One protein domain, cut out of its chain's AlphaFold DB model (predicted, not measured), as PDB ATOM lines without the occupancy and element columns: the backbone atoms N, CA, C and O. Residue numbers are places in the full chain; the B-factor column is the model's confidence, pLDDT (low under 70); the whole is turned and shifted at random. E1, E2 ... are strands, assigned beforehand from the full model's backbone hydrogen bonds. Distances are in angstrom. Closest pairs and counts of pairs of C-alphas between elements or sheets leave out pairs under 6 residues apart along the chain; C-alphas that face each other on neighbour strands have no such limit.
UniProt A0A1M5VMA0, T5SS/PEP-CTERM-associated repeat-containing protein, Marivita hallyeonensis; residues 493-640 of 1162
ATOM      1  N   ASP A 493      22.488   5.974  15.183       93.44
ATOM      2  CA  ASP A 493      21.559   6.970  14.641       93.44
ATOM      3  C   ASP A 493      21.184   6.684  13.179       93.44
ATOM      4  O   ASP A 493      21.944   6.059  12.434       93.44
ATOM      5  N   ILE A 494      20.048   7.225  12.732       94.88
ATOM      6  CA  ILE A 494      19.731   7.398  11.307       94.88
ATOM      7  C   ILE A 494      19.478   8.883  11.036       94.88
ATOM      8  O   ILE A 494      18.626   9.500  11.674       94.88
ATOM      9  N   ILE A 495      20.182   9.455  10.059       94.44
ATOM     10  CA  ILE A 495      19.984  10.836   9.596       94.44
ATOM     11  C   ILE A 495      19.626  10.796   8.114       94.44
ATOM     12  O   ILE A 495      20.410  10.324   7.294       94.44
ATOM     13  N   ALA A 496      18.440  11.286   7.767       93.50
ATOM     14  CA  ALA A 496      17.894  11.211   6.422       93.50
ATOM     15  C   ALA A 496      17.542  12.592   5.858       93.50
ATOM     16  O   ALA A 496      16.923  13.403   6.542       93.50
ATOM     17  N   ALA A 497      17.856  12.823   4.582       91.56
ATOM     18  CA  ALA A 497      17.533  14.037   3.834       91.56
ATOM     19  C   ALA A 497      17.991  15.333   4.528       91.56
ATOM     20  O   ALA A 497      17.167  16.196   4.804       91.56
ATOM     21  N   GLU A 498      19.282  15.481   4.830       90.19
ATOM     22  CA  GLU A 498      19.801  16.746   5.382       90.19
ATOM     23  C   GLU A 498      19.762  17.859   4.323       90.19
ATOM     24  O   GLU A 498      19.017  18.807   4.489       90.19
ATOM     25  N   ASP A 499      20.415  17.694   3.170       88.50
ATOM     26  CA  ASP A 499      20.250  18.625   2.031       88.50
ATOM     27  C   ASP A 499      19.524  17.984   0.825       88.50
ATOM     28  O   ASP A 499      19.194  18.651  -0.161       88.50
ATOM     29  N   GLY A 500      19.328  16.661   0.856       89.56
ATOM     30  CA  GLY A 500      18.882  15.852  -0.281       89.56
ATOM     31  C   GLY A 500      17.432  15.370  -0.217       89.56
ATOM     32  O   GLY A 500      16.582  15.891   0.503       89.56
ATOM     33  N   THR A 501      17.144  14.340  -1.015       91.88
ATOM     34  CA  THR A 501      15.910  13.552  -0.945       91.88
ATOM     35  C   THR A 501      16.223  12.148  -0.441       91.88
ATOM     36  O   THR A 501      17.077  11.469  -1.008       91.88
ATOM     37  N   ALA A 502      15.512  11.687   0.584       95.56
ATOM     38  CA  ALA A 502      15.708  10.359   1.162       95.56
ATOM     39  C   ALA A 502      14.385   9.606   1.306       95.56
ATOM     40  O   ALA A 502      13.373  10.182   1.703       95.56
ATOM     41  N   SER A 503      14.406   8.308   1.022       96.81
ATOM     42  CA  SER A 503      13.289   7.394   1.251       96.81
ATOM     43  C   SER A 503      13.767   6.198   2.063       96.81
ATOM     44  O   SER A 503      14.635   5.452   1.616       96.81
ATOM     45  N   ILE A 504      13.189   6.001   3.244       97.62
ATOM     46  CA  ILE A 504      13.442   4.841   4.092       97.62
ATOM     47  C   ILE A 504      12.191   3.961   4.126       97.62
ATOM     48  O   ILE A 504      11.097   4.451   4.401       97.62
ATOM     49  N   THR A 505      12.347   2.660   3.886       98.00
ATOM     50  CA  THR A 505      11.271   1.668   4.028       98.00
ATOM     51  C   THR A 505      11.710   0.544   4.958       98.00
ATOM     52  O   THR A 505      12.716  -0.110   4.711       98.00
ATOM     53  N   ILE A 506      10.940   0.290   6.011       97.88
ATOM     54  CA  ILE A 506      11.129  -0.829   6.936       97.88
ATOM     55  C   ILE A 506       9.843  -1.656   6.906       97.88
ATOM     56  O   ILE A 506       8.783  -1.179   7.320       97.88
ATOM     57  N   GLU A 507       9.898  -2.877   6.376       97.69
ATOM     58  CA  GLU A 507       8.687  -3.665   6.121       97.69
ATOM     59  C   GLU A 507       8.813  -5.169   6.374       97.69
ATOM     60  O   GLU A 507       9.891  -5.757   6.350       97.69
ATOM     61  N   GLY A 508       7.672  -5.820   6.580       96.00
ATOM     62  CA  GLY A 508       7.573  -7.271   6.677       96.00
ATOM     63  C   GLY A 508       7.769  -7.814   8.092       96.00
ATOM     64  O   GLY A 508       8.578  -7.339   8.887       96.00
ATOM     65  N   ALA A 509       7.007  -8.860   8.405       93.81
ATOM     66  CA  ALA A 509       6.999  -9.462   9.728       93.81
ATOM     67  C   ALA A 509       8.375 -10.029  10.116       93.81
ATOM     68  O   ALA A 509       8.967 -10.820   9.379       93.81
ATOM     69  N   GLY A 510       8.831  -9.680  11.321       93.69
ATOM     70  CA  GLY A 510      10.124 -10.108  11.859       93.69
ATOM     71  C   GLY A 510      11.308  -9.252  11.411       93.69
ATOM     72  O   GLY A 510      12.427  -9.536  11.831       93.69
ATOM     73  N   THR A 511      11.080  -8.234  10.577       97.38
ATOM     74  CA  THR A 511      12.070  -7.189  10.301       97.38
ATOM     75  C   THR A 511      12.211  -6.295  11.528       97.38
ATOM     76  O   THR A 511      11.197  -5.848  12.065       97.38
ATOM     77  N   ASN A 512      13.444  -6.031  11.961       97.00
ATOM     78  CA  ASN A 512      13.714  -5.171  13.114       97.00
ATOM     79  C   ASN A 512      14.838  -4.171  12.814       97.00
ATOM     80  O   ASN A 512      15.892  -4.550  12.301       97.00
ATOM     81  N   VAL A 513      14.631  -2.906  13.158       96.75
ATOM     82  CA  VAL A 513      15.673  -1.880  13.173       96.75
ATOM     83  C   VAL A 513      15.771  -1.338  14.591       96.75
ATOM     84  O   VAL A 513      14.790  -0.830  15.121       96.75
ATOM     85  N   THR A 514      16.948  -1.426  15.200       95.50
ATOM     86  CA  THR A 514      17.199  -0.920  16.552       95.50
ATOM     87  C   THR A 514      18.246   0.186  16.496       95.50
ATOM     88  O   THR A 514      19.346  -0.017  15.974       95.50
ATOM     89  N   LEU A 515      17.888   1.356  17.025       94.38
ATOM     90  CA  LEU A 515      18.749   2.524  17.169       94.38
ATOM     91  C   LEU A 515      19.107   2.739  18.640       94.38
ATOM     92  O   LEU A 515      18.255   2.592  19.516       94.38
ATOM     93  N   GLY A 516      20.354   3.113  18.908       89.75
ATOM     94  CA  GLY A 516      20.894   3.209  20.265       89.75
ATOM     95  C   GLY A 516      21.523   1.896  20.753       89.75
ATOM     96  O   GLY A 516      21.431   0.844  20.120       89.75
ATOM     97  N   GLY A 517      22.257   1.963  21.866       74.81
ATOM     98  CA  GLY A 517      23.117   0.863  22.317       74.81
ATOM     99  C   GLY A 517      22.529  -0.018  23.424       74.81
ATOM    100  O   GLY A 517      22.373   0.433  24.552       74.81
ATOM    101  N   GLU A 518      22.381  -1.327  23.176       58.75
ATOM    102  CA  GLU A 518      22.123  -2.339  24.227       58.75
ATOM    103  C   GLU A 518      23.327  -2.561  25.175       58.75
ATOM    104  O   GLU A 518      23.202  -3.167  26.243       58.75
ATOM    105  N   SER A 519      24.526  -2.111  24.787       57.56
ATOM    106  CA  SER A 519      25.787  -2.380  25.498       57.56
ATOM    107  C   SER A 519      25.982  -1.548  26.774       57.56
ATOM    108  O   SER A 519      26.943  -1.793  27.509       57.56
ATOM    109  N   GLY A 520      25.107  -0.572  27.052       47.62
ATOM    110  CA  GLY A 520      25.272   0.394  28.148       47.62
ATOM    111  C   GLY A 520      26.438   1.372  27.939       47.62
ATOM    112  O   GLY A 520      26.848   2.055  28.874       47.62
ATOM    113  N   VAL A 521      27.005   1.411  26.729       41.22
ATOM    114  CA  VAL A 521      28.075   2.326  26.322       41.22
ATOM    115  C   VAL A 521      27.724   2.798  24.911       41.22
ATOM    116  O   VAL A 521      28.152   2.216  23.924       41.22
ATOM    117  N   GLY A 522      26.829   3.774  24.798       53.41
ATOM    118  CA  GLY A 522      26.335   4.243  23.507       53.41
ATOM    119  C   GLY A 522      25.490   5.499  23.657       53.41
ATOM    120  O   GLY A 522      24.893   5.719  24.709       53.41
ATOM    121  N   ARG A 523      25.503   6.334  22.614       67.94
ATOM    122  CA  ARG A 523      24.618   7.495  22.468       67.94
ATOM    123  C   ARG A 523      23.165   7.027  22.392       67.94
ATOM    124  O   ARG A 523      22.901   5.911  21.946       67.94
ATOM    125  N   ASP A 524      22.258   7.886  22.830       82.50
ATOM    126  CA  ASP A 524      20.817   7.653  22.739       82.50
ATOM    127  C   ASP A 524      20.425   7.505  21.263       82.50
ATOM    128  O   ASP A 524      21.006   8.173  20.406       82.50
ATOM    129  N   GLY A 525      19.490   6.604  20.954       85.75
ATOM    130  CA  GLY A 525      19.092   6.352  19.573       85.75
ATOM    131  C   GLY A 525      18.310   7.527  18.989       85.75
ATOM    132  O   GLY A 525      17.218   7.842  19.474       85.75
ATOM    133  N   PHE A 526      18.828   8.149  17.924       92.38
ATOM    134  CA  PHE A 526      18.118   9.210  17.208       92.38
ATOM    135  C   PHE A 526      17.798   8.853  15.759       92.38
ATOM    136  O   PHE A 526      18.641   8.395  14.988       92.38
ATOM    137  N   LEU A 527      16.574   9.186  15.356       95.06
ATOM    138  CA  LEU A 527      16.161   9.246  13.959       95.06
ATOM    139  C   LEU A 527      15.856  10.699  13.591       95.06
ATOM    140  O   LEU A 527      14.979  11.323  14.189       95.06
ATOM    141  N   ARG A 528      16.540  11.234  12.580       94.12
ATOM    142  CA  ARG A 528      16.291  12.584  12.055       94.12
ATOM    143  C   ARG A 528      15.963  12.533  10.574       94.12
ATOM    144  O   ARG A 528      16.634  11.831   9.823       94.12
ATOM    145  N   ILE A 529      14.932  13.261  10.154       94.06
ATOM    146  CA  ILE A 529      14.459  13.278   8.767       94.06
ATOM    147  C   ILE A 529      14.221  14.721   8.318       94.06
ATOM    148  O   ILE A 529      13.500  15.453   8.990       94.06
ATOM    149  N   ALA A 530      14.731  15.091   7.140       90.50
ATOM    150  CA  ALA A 530      14.505  16.379   6.480       90.50
ATOM    151  C   ALA A 530      15.064  17.591   7.253       90.50
ATOM    152  O   ALA A 530      14.319  18.475   7.682       90.50
ATOM    153  N   GLU A 531      16.379  17.640   7.451       89.81
ATOM    154  CA  GLU A 531      17.055  18.852   7.948       89.81
ATOM    155  C   GLU A 531      17.286  19.845   6.793       89.81
ATOM    156  O   GLU A 531      16.799  19.584   5.705       89.81
ATOM    157  N   ASP A 532      17.864  21.024   7.049       89.06
ATOM    158  CA  ASP A 532      18.364  22.043   6.093       89.06
ATOM    159  C   ASP A 532      17.638  22.256   4.738       89.06
ATOM    160  O   ASP A 532      18.208  22.717   3.749       89.06
ATOM    161  N   GLY A 533      16.320  22.045   4.700       87.75
ATOM    162  CA  GLY A 533      15.504  22.165   3.489       87.75
ATOM    163  C   GLY A 533      15.395  20.887   2.642       87.75
ATOM    164  O   GLY A 533      14.743  20.925   1.595       87.75
ATOM    165  N   GLY A 534      15.970  19.765   3.082       91.62
ATOM    166  CA  GLY A 534      15.828  18.448   2.468       91.62
ATOM    167  C   GLY A 534      14.390  17.909   2.473       91.62
ATOM    168  O   GLY A 534      13.471  18.463   3.082       91.62
ATOM    169  N   THR A 535      14.154  16.818   1.742       94.00
ATOM    170  CA  THR A 535      12.852  16.129   1.669       94.00
ATOM    171  C   THR A 535      13.007  14.650   2.006       94.00
ATOM    172  O   THR A 535      13.595  13.893   1.241       94.00
ATOM    173  N   GLY A 536      12.471  14.215   3.141       94.88
ATOM    174  CA  GLY A 536      12.619  12.842   3.619       94.88
ATOM    175  C   GLY A 536      11.283  12.131   3.811       94.88
ATOM    176  O   GLY A 536      10.304  12.741   4.234       94.88
ATOM    177  N   SER A 537      11.249  10.829   3.535       96.75
ATOM    178  CA  SER A 537      10.118   9.955   3.853       96.75
ATOM    179  C   SER A 537      10.593   8.703   4.582       96.75
ATOM    180  O   SER A 537      11.584   8.100   4.180       96.75
ATOM    181  N   LEU A 538       9.854   8.275   5.604       97.12
ATOM    182  CA  LEU A 538      10.006   6.986   6.276       97.12
ATOM    183  C   LEU A 538       8.674   6.233   6.256       97.12
ATOM    184  O   LEU A 538       7.634   6.789   6.599       97.12
ATOM    185  N   VAL A 539       8.709   4.957   5.883       97.94
ATOM    186  CA  VAL A 539       7.562   4.047   5.957       97.94
ATOM    187  C   VAL A 539       7.937   2.850   6.821       97.94
ATOM    188  O   VAL A 539       8.874   2.127   6.495       97.94
ATOM    189  N   LEU A 540       7.183   2.619   7.893       97.75
ATOM    190  CA  LEU A 540       7.279   1.453   8.766       97.75
ATOM    191  C   LEU A 540       5.984   0.641   8.630       97.75
ATOM    192  O   LEU A 540       4.906   1.155   8.943       97.75
ATOM    193  N   ARG A 541       6.050  -0.596   8.111       97.62
ATOM    194  CA  ARG A 541       4.832  -1.359   7.785       97.62
ATOM    195  C   ARG A 541       4.902  -2.881   7.868       97.62
ATOM    196  O   ARG A 541       5.951  -3.482   8.061       97.62
ATOM    197  N   ASP A 542       3.742  -3.506   7.662       94.88
ATOM    198  CA  ASP A 542       3.574  -4.945   7.425       94.88
ATOM    199  C   ASP A 542       4.177  -5.854   8.515       94.88
ATOM    200  O   ASP A 542       4.658  -6.952   8.227       94.88
ATOM    201  N   GLY A 543       4.113  -5.422   9.780       94.81
ATOM    202  CA  GLY A 543       4.590  -6.201  10.927       94.81
ATOM    203  C   GLY A 543       6.060  -5.988  11.288       94.81
ATOM    204  O   GLY A 543       6.613  -6.803  12.031       94.81
ATOM    205  N   ALA A 544       6.699  -4.957  10.733       97.00
ATOM    206  CA  ALA A 544       8.058  -4.571  11.085       97.00
ATOM    207  C   ALA A 544       8.127  -3.808  12.418       97.00
ATOM    208  O   ALA A 544       7.148  -3.186  12.841       97.00
ATOM    209  N   GLN A 545       9.304  -3.835  13.041       97.81
ATOM    210  CA  GLN A 545       9.602  -3.161  14.301       97.81
ATOM    211  C   GLN A 545      10.723  -2.127  14.118       97.81
ATOM    212  O   GLN A 545      11.710  -2.391  13.424       97.81
ATOM    213  N   LEU A 546      10.554  -0.951  14.723       97.50
ATOM    214  CA  LEU A 546      11.586   0.077  14.864       97.50
ATOM    215  C   LEU A 546      11.685   0.471  16.341       97.50
ATOM    216  O   LEU A 546      10.749   1.054  16.887       97.50
ATOM    217  N   ASP A 547      12.825   0.174  16.956       96.31
ATOM    218  CA  ASP A 547      13.115   0.485  18.355       96.31
ATOM    219  C   ASP A 547      14.172   1.589  18.436       96.31
ATOM    220  O   ASP A 547      15.234   1.480  17.826       96.31
ATOM    221  N   LEU A 548      13.908   2.645  19.200       94.88
ATOM    222  CA  LEU A 548      14.879   3.671  19.561       94.88
ATOM    223  C   LEU A 548      15.076   3.605  21.073       94.88
ATOM    224  O   LEU A 548      14.155   3.912  21.830       94.88
ATOM    225  N   LEU A 549      16.259   3.174  21.494       92.38
ATOM    226  CA  LEU A 549      16.591   2.931  22.894       92.38
ATOM    227  C   LEU A 549      17.284   4.159  23.496       92.38
ATOM    228  O   LEU A 549      18.154   4.768  22.858       92.38
ATOM    229  N   SER A 550      16.898   4.531  24.718       85.94
ATOM    230  CA  SER A 550      17.521   5.636  25.452       85.94
ATOM    231  C   SER A 550      18.893   5.226  25.993       85.94
ATOM    232  O   SER A 550      19.124   4.076  26.377       85.94
ATOM    233  N   GLY A 551      19.836   6.168  26.008       81.81
ATOM    234  CA  GLY A 551      21.107   6.017  26.711       81.81
ATOM    235  C   GLY A 551      21.046   6.635  28.112       81.81
ATOM    236  O   GLY A 551      19.983   6.900  28.668       81.81
ATOM    237  N   GLU A 552      22.211   6.847  28.733       75.88
ATOM    238  CA  GLU A 552      22.286   7.402  30.097       75.88
ATOM    239  C   GLU A 552      22.117   8.937  30.160       75.88
ATOM    240  O   GLU A 552      21.932   9.468  31.259       75.88
ATOM    241  N   GLU A 553      22.244   9.660  29.038       71.19
ATOM    242  CA  GLU A 553      22.398  11.127  29.044       71.19
ATOM    243  C   GLU A 553      21.205  11.878  28.436       71.19
ATOM    244  O   GLU A 553      20.817  12.911  28.992       71.19
ATOM    245  N   PHE A 554      20.584  11.368  27.365       70.06
ATOM    246  CA  PHE A 554      19.385  11.969  26.780       70.06
ATOM    247  C   PHE A 554      18.325  10.903  26.453       70.06
ATOM    248  O   PHE A 554      18.609   9.724  26.277       70.06
ATOM    249  N   GLY A 555      17.055  11.300  26.416       78.69
ATOM    250  CA  GLY A 555      16.004  10.418  25.912       78.69
ATOM    251  C   GLY A 555      16.247  10.052  24.447       78.69
ATOM    252  O   GLY A 555      16.837  10.852  23.711       78.69
ATOM    253  N   ALA A 556      15.775   8.884  24.002       86.81
ATOM    254  CA  ALA A 556      15.739   8.579  22.572       86.81
ATOM    255  C   ALA A 556      14.842   9.595  21.837       86.81
ATOM    256  O   ALA A 556      14.043  10.313  22.449       86.81
ATOM    257  N   GLY A 557      14.932   9.697  20.512       91.50
ATOM    258  CA  GLY A 557      14.080  10.673  19.837       91.50
ATOM    259  C   GLY A 557      13.950  10.540  18.337       91.50
ATOM    260  O   GLY A 557      14.876  10.143  17.630       91.50
ATOM    261  N   ILE A 558      12.785  10.956  17.850       94.12
ATOM    262  CA  ILE A 558      12.501  11.119  16.427       94.12
ATOM    263  C   ILE A 558      12.274  12.597  16.154       94.12
ATOM    264  O   ILE A 558      11.433  13.223  16.796       94.12
ATOM    265  N   GLN A 559      12.996  13.147  15.183       93.44
ATOM    266  CA  GLN A 559      12.855  14.532  14.744       93.44
ATOM    267  C   GLN A 559      12.485  14.554  13.265       93.44
ATOM    268  O   GLN A 559      13.280  14.174  12.405       93.44
ATOM    269  N   LEU A 560      11.259  14.976  12.974       91.19
ATOM    270  CA  LEU A 560      10.759  15.126  11.616       91.19
ATOM    271  C   LEU A 560      10.756  16.610  11.258       91.19
ATOM    272  O   LEU A 560      10.004  17.379  11.851       91.19
ATOM    273  N   SER A 561      11.535  16.975  10.243       86.62
ATOM    274  CA  SER A 561      11.774  18.340   9.778       86.62
ATOM    275  C   SER A 561      12.509  19.204  10.809       86.62
ATOM    276  O   SER A 561      11.864  19.751  11.690       86.62
ATOM    277  N   GLY A 562      13.837  19.339  10.670       76.25
ATOM    278  CA  GLY A 562      14.672  20.344  11.358       76.25
ATOM    279  C   GLY A 562      15.322  19.965  12.704       76.25
ATOM    280  O   GLY A 562      14.852  19.110  13.452       76.25
ATOM    281  N   ARG A 563      16.422  20.669  13.032       80.25
ATOM    282  CA  ARG A 563      17.092  20.702  14.355       80.25
ATOM    283  C   ARG A 563      17.022  22.099  14.941       80.25
ATOM    284  O   ARG A 563      16.868  23.056  14.189       80.25
ATOM    285  N   SER A 564      17.232  22.222  16.256       70.69
ATOM    286  CA  SER A 564      17.194  23.488  17.007       70.69
ATOM    287  C   SER A 564      17.982  24.643  16.375       70.69
ATOM    288  O   SER A 564      17.630  25.787  16.610       70.69
ATOM    289  N   ASP A 565      19.036  24.368  15.603       77.12
ATOM    290  CA  ASP A 565      19.952  25.345  15.006       77.12
ATOM    291  C   ASP A 565      19.876  25.450  13.467       77.12
ATOM    292  O   ASP A 565      20.659  26.190  12.868       77.12
ATOM    293  N   ARG A 566      18.942  24.735  12.827       79.50
ATOM    294  CA  ARG A 566      18.854  24.560  11.367       79.50
ATOM    295  C   ARG A 566      17.446  24.820  10.830       79.50
ATOM    296  O   ARG A 566      16.466  24.777  11.574       79.50
ATOM    297  N   ILE A 567      17.341  25.122   9.534       80.62
ATOM    298  CA  ILE A 567      16.045  25.330   8.863       80.62
ATOM    299  C   ILE A 567      15.396  23.957   8.626       80.62
ATOM    300  O   ILE A 567      16.089  22.999   8.304       80.62
ATOM    301  N   GLY A 568      14.079  23.837   8.810       79.44
ATOM    302  CA  GLY A 568      13.365  22.574   8.615       79.44
ATOM    303  C   GLY A 568      13.105  22.253   7.137       79.44
ATOM    304  O   GLY A 568      12.825  23.138   6.329       79.44
ATOM    305  N   GLY A 569      13.189  20.973   6.776       89.69
ATOM    306  CA  GLY A 569      12.807  20.447   5.465       89.69
ATOM    307  C   GLY A 569      11.343  19.996   5.381       89.69
ATOM    308  O   GLY A 569      10.481  20.433   6.146       89.69
ATOM    309  N   THR A 570      11.037  19.100   4.443       92.94
ATOM    310  CA  THR A 570       9.739  18.402   4.353       92.94
ATOM    311  C   THR A 570       9.899  16.939   4.767       92.94
ATOM    312  O   THR A 570      10.607  16.199   4.090       92.94
ATOM    313  N   ALA A 571       9.239  16.504   5.843       95.50
ATOM    314  CA  ALA A 571       9.312  15.124   6.337       95.50
ATOM    315  C   ALA A 571       7.947  14.419   6.321       95.50
ATOM    316  O   ALA A 571       6.944  14.993   6.745       95.50
ATOM    317  N   THR A 572       7.908  13.152   5.913       96.50
ATOM    318  CA  THR A 572       6.745  12.267   6.103       96.50
ATOM    319  C   THR A 572       7.158  10.991   6.824       96.50
ATOM    320  O   THR A 572       8.154  10.372   6.459       96.50
ATOM    321  N   PHE A 573       6.393  10.573   7.830       97.75
ATOM    322  CA  PHE A 573       6.586   9.301   8.516       97.75
ATOM    323  C   PHE A 573       5.255   8.553   8.620       97.75
ATOM    324  O   PHE A 573       4.351   8.986   9.329       97.75
ATOM    325  N   ASP A 574       5.144   7.418   7.933       97.81
ATOM    326  CA  ASP A 574       3.972   6.550   7.982       97.81
ATOM    327  C   ASP A 574       4.279   5.259   8.757       97.81
ATOM    328  O   ASP A 574       5.102   4.450   8.334       97.81
ATOM    329  N   VAL A 575       3.569   5.030   9.862       97.25
ATOM    330  CA  VAL A 575       3.578   3.797  10.662       97.25
ATOM    331  C   VAL A 575       2.251   3.072  10.435       97.25
ATOM    332  O   VAL A 575       1.196   3.539  10.862       97.25
ATOM    333  N   THR A 576       2.250   1.951   9.713       97.31
ATOM    334  CA  THR A 576       0.997   1.351   9.217       97.31
ATOM    335  C   THR A 576       0.976  -0.172   9.235       97.31
ATOM    336  O   THR A 576       1.987  -0.841   9.061       97.31
ATOM    337  N   GLY A 577      -0.207  -0.753   9.407       94.38
ATOM    338  CA  GLY A 577      -0.431  -2.192   9.292       94.38
ATOM    339  C   GLY A 577      -0.363  -2.935  10.625       94.38
ATOM    340  O   GLY A 577       0.321  -2.546  11.568       94.38
ATOM    341  N   SER A 578      -1.115  -4.030  10.707       93.25
ATOM    342  CA  SER A 578      -1.273  -4.790  11.944       93.25
ATOM    343  C   SER A 578       0.027  -5.466  12.369       93.25
ATOM    344  O   SER A 578       0.619  -6.200  11.576       93.25
ATOM    345  N   GLY A 579       0.399  -5.306  13.640       93.38
ATOM    346  CA  GLY A 579       1.620  -5.888  14.203       93.38
ATOM    347  C   GLY A 579       2.883  -5.078  13.918       93.38
ATOM    348  O   GLY A 579       3.952  -5.502  14.336       93.38
ATOM    349  N   THR A 580       2.766  -3.952  13.212       97.56
ATOM    350  CA  THR A 580       3.839  -2.968  13.077       97.56
ATOM    351  C   THR A 580       4.006  -2.223  14.404       97.56
ATOM    352  O   THR A 580       3.007  -1.764  14.967       97.56
ATOM    353  N   GLU A 581       5.238  -2.089  14.891       97.38
ATOM    354  CA  GLU A 581       5.542  -1.492  16.197       97.38
ATOM    355  C   GLU A 581       6.651  -0.437  16.095       97.38
ATOM    356  O   GLU A 581       7.708  -0.685  15.521       97.38
ATOM    357  N   LEU A 582       6.393   0.741  16.661       97.19
ATOM    358  CA  LEU A 582       7.387   1.785  16.897       97.19
ATOM    359  C   LEU A 582       7.544   1.985  18.404       97.19
ATOM    360  O   LEU A 582       6.575   2.353  19.075       97.19
ATOM    361  N   LEU A 583       8.753   1.801  18.919       96.25
ATOM    362  CA  LEU A 583       9.101   2.070  20.309       96.25
ATOM    363  C   LEU A 583      10.149   3.182  20.371       96.25
ATOM    364  O   LEU A 583      11.212   3.069  19.772       96.25
ATOM    365  N   VAL A 584       9.861   4.241  21.124       94.62
ATOM    366  CA  VAL A 584      10.811   5.302  21.477       94.62
ATOM    367  C   VAL A 584      10.939   5.313  23.001       94.62
ATOM    368  O   VAL A 584      10.074   5.837  23.704       94.62
ATOM    369  N   GLU A 585      11.972   4.658  23.521       92.19
ATOM    370  CA  GLU A 585      12.198   4.504  24.960       92.19
ATOM    371  C   GLU A 585      12.634   5.836  25.589       92.19
ATOM    372  O   GLU A 585      13.543   6.491  25.083       92.19
ATOM    373  N   ASP A 586      11.957   6.247  26.670       87.56
ATOM    374  CA  ASP A 586      12.199   7.510  27.396       87.56
ATOM    375  C   ASP A 586      12.377   8.730  26.477       87.56
ATOM    376  O   ASP A 586      13.259   9.563  26.680       87.56
ATOM    377  N   GLY A 587      11.603   8.779  25.390       89.44
ATOM    378  CA  GLY A 587      11.902   9.655  24.271       89.44
ATOM    379  C   GLY A 587      10.698  10.244  23.554       89.44
ATOM    380  O   GLY A 587       9.564   9.774  23.670       89.44
ATOM    381  N   TYR A 588      10.946  11.296  22.777       92.50
ATOM    382  CA  TYR A 588       9.900  12.089  22.129       92.50
ATOM    383  C   TYR A 588       9.887  11.917  20.613       92.50
ATOM    384  O   TYR A 588      10.928  11.769  19.971       92.50
ATOM    385  N   ILE A 589       8.693  12.025  20.033       94.56
ATOM    386  CA  ILE A 589       8.510  12.209  18.593       94.56
ATOM    387  C   ILE A 589       8.156  13.679  18.347       94.56
ATOM    388  O   ILE A 589       7.095  14.148  18.756       94.56
ATOM    389  N   GLU A 590       9.042  14.412  17.685       93.81
ATOM    390  CA  GLU A 590       8.852  15.812  17.300       93.81
ATOM    391  C   GLU A 590       8.457  15.875  15.814       93.81
ATOM    392  O   GLU A 590       9.245  15.536  14.930       93.81
ATOM    393  N   VAL A 591       7.217  16.280  15.534       93.12
ATOM    394  CA  VAL A 591       6.622  16.350  14.193       93.12
ATOM    395  C   VAL A 591       6.563  17.802  13.743       93.12
ATOM    396  O   VAL A 591       5.592  18.508  14.010       93.12
ATOM    397  N   GLY A 592       7.592  18.240  13.028       85.44
ATOM    398  CA  GLY A 592       7.751  19.613  12.579       85.44
ATOM    399  C   GLY A 592       8.451  20.392  13.675       85.44
ATOM    400  O   GLY A 592       7.817  20.789  14.653       85.44
ATOM    401  N   ARG A 593       9.759  20.590  13.526       84.44
ATOM    402  CA  ARG A 593      10.561  21.413  14.424       84.44
ATOM    403  C   ARG A 593      11.275  22.496  13.626       84.44
ATOM    404  O   ARG A 593      12.031  22.212  12.709       84.44
ATOM    405  N   ASN A 594      11.103  23.754  14.017       79.44
ATOM    406  CA  ASN A 594      11.614  24.911  13.268       79.44
ATOM    407  C   ASN A 594      11.055  25.001  11.835       79.44
ATOM    408  O   ASN A 594      10.304  24.148  11.392       79.44
ATOM    409  N   VAL A 595      11.367  26.082  11.114       77.44
ATOM    410  CA  VAL A 595      10.733  26.498   9.843       77.44
ATOM    411  C   VAL A 595      10.710  25.389   8.768       77.44
ATOM    412  O   VAL A 595      11.575  25.356   7.902       77.44
ATOM    413  N   GLY A 596       9.710  24.508   8.813       82.31
ATOM    414  CA  GLY A 596       9.553  23.328   7.966       82.31
ATOM    415  C   GLY A 596       8.175  22.678   8.143       82.31
ATOM    416  O   GLY A 596       7.346  23.148   8.935       82.31
ATOM    417  N   THR A 597       7.906  21.632   7.360       89.00
ATOM    418  CA  THR A 597       6.627  20.904   7.365       89.00
ATOM    419  C   THR A 597       6.875  19.423   7.641       89.00
ATOM    420  O   THR A 597       7.662  18.799   6.926       89.00
ATOM    421  N   ALA A 598       6.183  18.828   8.611       93.75
ATOM    422  CA  ALA A 598       6.253  17.386   8.845       93.75
ATOM    423  C   ALA A 598       4.873  16.747   8.982       93.75
ATOM    424  O   ALA A 598       3.938  17.371   9.487       93.75
ATOM    425  N   THR A 599       4.756  15.491   8.554       95.25
ATOM    426  CA  THR A 599       3.562  14.665   8.762       95.25
ATOM    427  C   THR A 599       3.927  13.341   9.423       95.25
ATOM    428  O   THR A 599       4.838  12.661   8.955       95.25
ATOM    429  N   LEU A 600       3.195  12.962  10.472       96.75
ATOM    430  CA  LEU A 600       3.216  11.625  11.071       96.75
ATOM    431  C   LEU A 600       1.848  10.959  10.877       96.75
ATOM    432  O   LEU A 600       0.845  11.497  11.338       96.75
ATOM    433  N   THR A 601       1.798   9.784  10.253       97.00
ATOM    434  CA  THR A 601       0.574   8.980  10.122       97.00
ATOM    435  C   THR A 601       0.738   7.659  10.859       97.00
ATOM    436  O   THR A 601       1.615   6.874  10.518       97.00
ATOM    437  N   VAL A 602      -0.136   7.352  11.816       96.94
ATOM    438  CA  VAL A 602      -0.204   6.042  12.480       96.94
ATOM    439  C   VAL A 602      -1.522   5.378  12.104       96.94
ATOM    440  O   VAL A 602      -2.583   5.961  12.329       96.94
ATOM    441  N   SER A 603      -1.493   4.192  11.488       96.69
ATOM    442  CA  SER A 603      -2.721   3.594  10.953       96.69
ATOM    443  C   SER A 603      -2.801   2.066  10.892       96.69
ATOM    444  O   SER A 603      -1.819   1.345  11.050       96.69
ATOM    445  N   ASN A 604      -4.009   1.565  10.609       93.56
ATOM    446  CA  ASN A 604      -4.293   0.172  10.241       93.56
ATOM    447  C   ASN A 604      -3.811  -0.888  11.250       93.56
ATOM    448  O   ASN A 604      -3.362  -1.962  10.846       93.56
ATOM    449  N   GLY A 605      -3.928  -0.616  12.552       92.62
ATOM    450  CA  GLY A 605      -3.579  -1.587  13.593       92.62
ATOM    451  C   GLY A 605      -2.117  -1.560  14.034       92.62
ATOM    452  O   GLY A 605      -1.672  -2.515  14.675       92.62
ATOM    453  N   ALA A 606      -1.374  -0.514  13.672       96.00
ATOM    454  CA  ALA A 606      -0.020  -0.299  14.162       96.00
ATOM    455  C   ALA A 606      -0.011   0.187  15.624       96.00
ATOM    456  O   ALA A 606      -0.988   0.768  16.106       96.00
ATOM    457  N   SER A 607       1.103  -0.045  16.318       96.38
ATOM    458  CA  SER A 607       1.326   0.380  17.701       96.38
ATOM    459  C   SER A 607       2.496   1.356  17.782       96.38
ATOM    460  O   SER A 607       3.559   1.083  17.231       96.38
ATOM    461  N   VAL A 608       2.318   2.472  18.488       96.50
ATOM    462  CA  VAL A 608       3.391   3.432  18.793       96.50
ATOM    463  C   VAL A 608       3.478   3.623  20.301       96.50
ATOM    464  O   VAL A 608       2.478   3.951  20.941       96.50
ATOM    465  N   THR A 609       4.673   3.463  20.863       95.50
ATOM    466  CA  THR A 609       4.968   3.757  22.268       95.50
ATOM    467  C   THR A 609       6.071   4.804  22.348       95.50
ATOM    468  O   THR A 609       7.133   4.609  21.766       95.50
ATOM    469  N   ALA A 610       5.828   5.902  23.062       94.12
ATOM    470  CA  ALA A 610       6.803   6.971  23.296       94.12
ATOM    471  C   ALA A 610       6.584   7.615  24.680       94.12
ATOM    472  O   ALA A 610       5.640   7.268  25.395       94.12
ATOM    473  N   GLU A 611       7.428   8.563  25.080       90.75
ATOM    474  CA  GLU A 611       7.160   9.451  26.221       90.75
ATOM    475  C   GLU A 611       6.198  10.581  25.821       90.75
ATOM    476  O   GLU A 611       5.228  10.845  26.534       90.75
ATOM    477  N   GLY A 612       6.373  11.164  24.633       90.94
ATOM    478  CA  GLY A 612       5.462  12.184  24.117       90.94
ATOM    479  C   GLY A 612       5.509  12.362  22.603       90.94
ATOM    480  O   GLY A 612       6.447  11.930  21.933       90.94
ATOM    481  N   ILE A 613       4.483  13.025  22.066       93.50
ATOM    482  CA  ILE A 613       4.420  13.446  20.659       93.50
ATOM    483  C   ILE A 613       4.174  14.949  20.628       93.50
ATOM    484  O   ILE A 613       3.116  15.411  21.049       93.50
ATOM    485  N   ASN A 614       5.119  15.710  20.089       91.75
ATOM    486  CA  ASN A 614       4.992  17.153  19.938       91.75
ATOM    487  C   ASN A 614       4.831  17.486  18.459       91.75
ATOM    488  O   ASN A 614       5.735  17.251  17.666       91.75
ATOM    489  N   THR A 615       3.677  18.020  18.081       92.44
ATOM    490  CA  THR A 615       3.369  18.418  16.707       92.44
ATOM    491  C   THR A 615       3.514  19.928  16.580       92.44
ATOM    492  O   THR A 615       2.837  20.658  17.297       92.44
ATOM    493  N   ALA A 616       4.341  20.383  15.639       89.06
ATOM    494  CA  ALA A 616       4.604  21.785  15.323       89.06
ATOM    495  C   ALA A 616       5.298  22.570  16.455       89.06
ATOM    496  O   ALA A 616       4.695  23.443  17.079       89.06
ATOM    497  N   ILE A 617       6.582  22.289  16.706       87.38
ATOM    498  CA  ILE A 617       7.423  23.104  17.597       87.38
ATOM    499  C   ILE A 617       8.085  24.218  16.775       87.38
ATOM    500  O   ILE A 617       8.989  23.942  15.985       87.38
ATOM    501  N   ASN A 618       7.678  25.477  16.958       85.31
ATOM    502  CA  ASN A 618       8.161  26.620  16.152       85.31
ATOM    503  C   ASN A 618       8.026  26.407  14.617       85.31
ATOM    504  O   ASN A 618       8.866  26.890  13.848       85.31
ATOM    505  N   SER A 619       7.043  25.623  14.158       87.25
ATOM    506  CA  SER A 619       6.920  25.198  12.753       87.25
ATOM    507  C   SER A 619       5.481  24.918  12.325       87.25
ATOM    508  O   SER A 619       4.546  25.125  13.088       87.25
ATOM    509  N   THR A 620       5.294  24.363  11.124       86.94
ATOM    510  CA  THR A 620       4.039  23.686  10.771       86.94
ATOM    511  C   THR A 620       4.178  22.166  10.909       86.94
ATOM    512  O   THR A 620       5.224  21.603  10.573       86.94
ATOM    513  N   GLY A 621       3.143  21.483  11.391       90.88
ATOM    514  CA  GLY A 621       3.175  20.034  11.607       90.88
ATOM    515  C   GLY A 621       1.786  19.405  11.624       90.88
ATOM    516  O   GLY A 621       0.799  20.031  12.013       90.88
ATOM    517  N   THR A 622       1.682  18.151  11.186       93.44
ATOM    518  CA  THR A 622       0.423  17.395  11.211       93.44
ATOM    519  C   THR A 622       0.650  15.970  11.700       93.44
ATOM    520  O   THR A 622       1.497  15.261  11.171       93.44
ATOM    521  N   THR A 623      -0.145  15.518  12.666       95.31
ATOM    522  CA  THR A 623      -0.151  14.121  13.121       95.31
ATOM    523  C   THR A 623      -1.537  13.520  12.906       95.31
ATOM    524  O   THR A 623      -2.538  14.094  13.318       95.31
ATOM    525  N   THR A 624      -1.626  12.360  12.262       95.56
ATOM    526  CA  THR A 624      -2.884  11.632  12.035       95.56
ATOM    527  C   THR A 624      -2.782  10.235  12.636       95.56
ATOM    528  O   THR A 624      -1.909   9.464  12.255       95.56
ATOM    529  N   ILE A 625      -3.682   9.883  13.550       94.19
ATOM    530  CA  ILE A 625      -3.766   8.564  14.185       94.19
ATOM    531  C   ILE A 625      -5.132   7.973  13.827       94.19
ATOM    532  O   ILE A 625      -6.155   8.457  14.297       94.19
ATOM    533  N   THR A 626      -5.183   6.948  12.982       95.06
ATOM    534  CA  THR A 626      -6.448   6.468  12.399       95.06
ATOM    535  C   THR A 626      -6.546   4.945  12.344       95.06
ATOM    536  O   THR A 626      -5.553   4.223  12.317       95.06
ATOM    537  N   GLY A 627      -7.764   4.425  12.286       87.44
ATOM    538  CA  GLY A 627      -8.047   3.040  11.946       87.44
ATOM    539  C   GLY A 627      -8.159   2.118  13.155       87.44
ATOM    540  O   GLY A 627      -7.463   2.240  14.163       87.44
ATOM    541  N   GLN A 628      -9.055   1.145  13.020       89.06
ATOM    542  CA  GLN A 628      -9.400   0.236  14.099       89.06
ATOM    543  C   GLN A 628      -8.191  -0.584  14.562       89.06
ATOM    544  O   GLN A 628      -7.525  -1.246  13.767       89.06
ATOM    545  N   GLY A 629      -7.971  -0.601  15.877       88.00
ATOM    546  CA  GLY A 629      -6.887  -1.358  16.503       88.00
ATOM    547  C   GLY A 629      -5.533  -0.652  16.470       88.00
ATOM    548  O   GLY A 629      -4.571  -1.224  16.973       88.00
ATOM    549  N   THR A 630      -5.449   0.555  15.903       94.25
ATOM    550  CA  THR A 630      -4.282   1.427  16.053       94.25
ATOM    551  C   THR A 630      -4.190   1.895  17.506       94.25
ATOM    552  O   THR A 630      -5.185   2.372  18.059       94.25
ATOM    553  N   ILE A 631      -3.017   1.747  18.125       93.06
ATOM    554  CA  ILE A 631      -2.783   2.085  19.535       93.06
ATOM    555  C   ILE A 631      -1.591   3.036  19.632       93.06
ATOM    556  O   ILE A 631      -0.509   2.726  19.143       93.06
ATOM    557  N   VAL A 632      -1.769   4.171  20.303       94.25
ATOM    558  CA  VAL A 632      -0.667   5.074  20.661       94.25
ATOM    559  C   VAL A 632      -0.619   5.216  22.177       94.25
ATOM    560  O   VAL A 632      -1.604   5.615  22.795       94.25
ATOM    561  N   THR A 633       0.517   4.875  22.781       92.88
ATOM    562  CA  THR A 633       0.728   4.924  24.233       92.88
ATOM    563  C   THR A 633       1.863   5.887  24.570       92.88
ATOM    564  O   THR A 633       3.010   5.646  24.208       92.88
ATOM    565  N   LEU A 634       1.548   6.961  25.295       91.00
ATOM    566  CA  LEU A 634       2.497   7.986  25.737       91.00
ATOM    567  C   LEU A 634       2.667   7.877  27.258       91.00
ATOM    568  O   LEU A 634       1.733   8.195  28.004       91.00
ATOM    569  N   SER A 635       3.777   7.290  27.727       75.50
ATOM    570  CA  SER A 635       3.790   6.665  29.067       75.50
ATOM    571  C   SER A 635       5.026   6.821  29.950       75.50
ATOM    572  O   SER A 635       5.018   6.270  31.055       75.50
ATOM    573  N   TYR A 636       6.037   7.581  29.543       61.06
ATOM    574  CA  TYR A 636       7.270   7.737  30.319       61.06
ATOM    575  C   TYR A 636       7.497   9.192  30.748       61.06
ATOM    576  O   TYR A 636       7.070  10.098  30.055       61.06
ATOM    577  N   GLY A 637       8.071   9.387  31.940       63.69
ATOM    578  CA  GLY A 637       8.586  10.666  32.449       63.69
ATOM    579  C   GLY A 637       7.603  11.701  33.025       63.69
ATOM    580  O   GLY A 637       6.389  11.664  32.834       63.69
ATOM    581  N   GLU A 638       8.168  12.639  33.802       63.03
ATOM    582  CA  GLU A 638       7.458  13.773  34.428       63.03
ATOM    583  C   GLU A 638       6.971  14.816  33.404       63.03
ATOM    584  O   GLU A 638       6.244  15.731  33.788       63.03
ATOM    585  N   GLN A 639       7.344  14.672  32.130       66.06
ATOM    586  CA  GLN A 639       6.988  15.571  31.031       66.06
ATOM    587  C   GLN A 639       6.288  14.843  29.866       66.06
ATOM    588  O   GLN A 639       6.203  15.385  28.760       66.06
ATOM    589  N   GLY A 640       5.819  13.608  30.069       65.12
ATOM    590  CA  GLY A 640       5.160  12.820  29.030       65.12
ATOM    591  C   GLY A 640       3.780  13.366  28.657       65.12
ATOM    592  O   GLY A 640       2.815  13.213  29.405       65.12
TER     593      GLY A 640
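Overview. This is residues 493 to 640 of the 1162 residues of the protein "T5SS/PEP-CTERM-associated repeat-containing protein" of Marivita hallyeonensis (UniProt A0A1M5VMA0). The chain is wound in five stacked turns, a short solenoid, and each turn runs through three strands that make the sides of a rough triangle: E1 E2 E3, then E4 E5 E6, E7 E8 E9, E10 E11 E12 and E13 E14 E15. Stacked strand beside strand, the turns form three sheets, the walls of the solenoid: E1 E4 E7 E10 E13, then E2 E5 E8 E11 E14 with the longest strands, and E3 E6 E9 E12 E15, in these orders and all parallel. The printed part has 148 residues, with no named helix and 15 named strands, E1 to E15 along the chain. The class is all strand, with 79 residues in named strands, and the whole is compact, with a radius of gyration of the C-alphas of 14.1 A and spans of 35 by 35 by 28 A.

Arrangement. Start at Asp 493 and go through the first turn: E1 is residues 493 to 496, E2 residues 501 to 507 and E3 residues 512 to 515. The closest C-alphas of E1 and E2 are those of Ala 496 and Ala 502, 5.8 A apart; those of E1 and E3 are Asp 493 and Leu 515, also 5.8 A. In the second turn look for E4 at residues 526 to 529, E5 at 535 to 541 and E6 at 545 to 548. They are parallel neighbours of the first three: N 494 and O 526 are 2.9 A apart, N 504 and O 537 2.8 A, and N 515 and O 547 2.8 A, within hydrogen-bond range. The third turn has E7, residues 557 to 560, E8, residues 570 to 576, and E9, residues 581 to 584; check N 529 and O 559 at 2.9 A, N 538 and O 572 at 2.8 A, and N 548 and O 583 at 2.8 A. The fourth has E10, residues 588 to 593, E11, residues 597 to 603, and E12, residues 607 to 610, with N 560 and O 590 at 2.9 A, N 573 and O 599 at 2.8 A, and N 584 and O 609 at 2.8 A. The fifth has E13, residues 612 to 617, E14, residues 620 to 626, and E15, residues 631 to 634, with N 591 and O 614 at 2.8 A, N 602 and O 624 at 2.8 A, and N 608 and O 631 at 2.9 A. E12 runs on into E13 across a break of 1 residue, at 79 degrees. The sheets of E1 and E2 form a sandwich, two sheets face to face, their facing parts 8.8 A centre to centre, their best planes 30 degrees apart and their strands at 47 degrees. Edge strands E1 and E13 are apart.

Along the chain. Find C-alpha 493 at (21.559, 6.970, 14.641), where E1 begins. E2 goes from C-alpha 501 at (15.910, 13.552, -0.945) to C-alpha 507 at (8.687, -3.665, 6.121), a length of 20.0 A; E5 measures 20.2 A, E8 19.8 A, E11 20.0 A and E14 20.2 A. E10 measures 12.1 A and E13 12.9 A. E15 ends at C-alpha 634, at (2.497, 7.986, 25.737).

Size, cuts and confidence. The two C-alphas farthest apart are those of Val 521 and Gln 628, at 39.5 A. The printed part has no cut and no long link; E3 to E4, E6 to E7 and E7 to E8 are short links, the others tight. The mean pLDDT of the printed part is 88.8; look for values under 70 at residues 518 to 523 and 636 to 640 of this model.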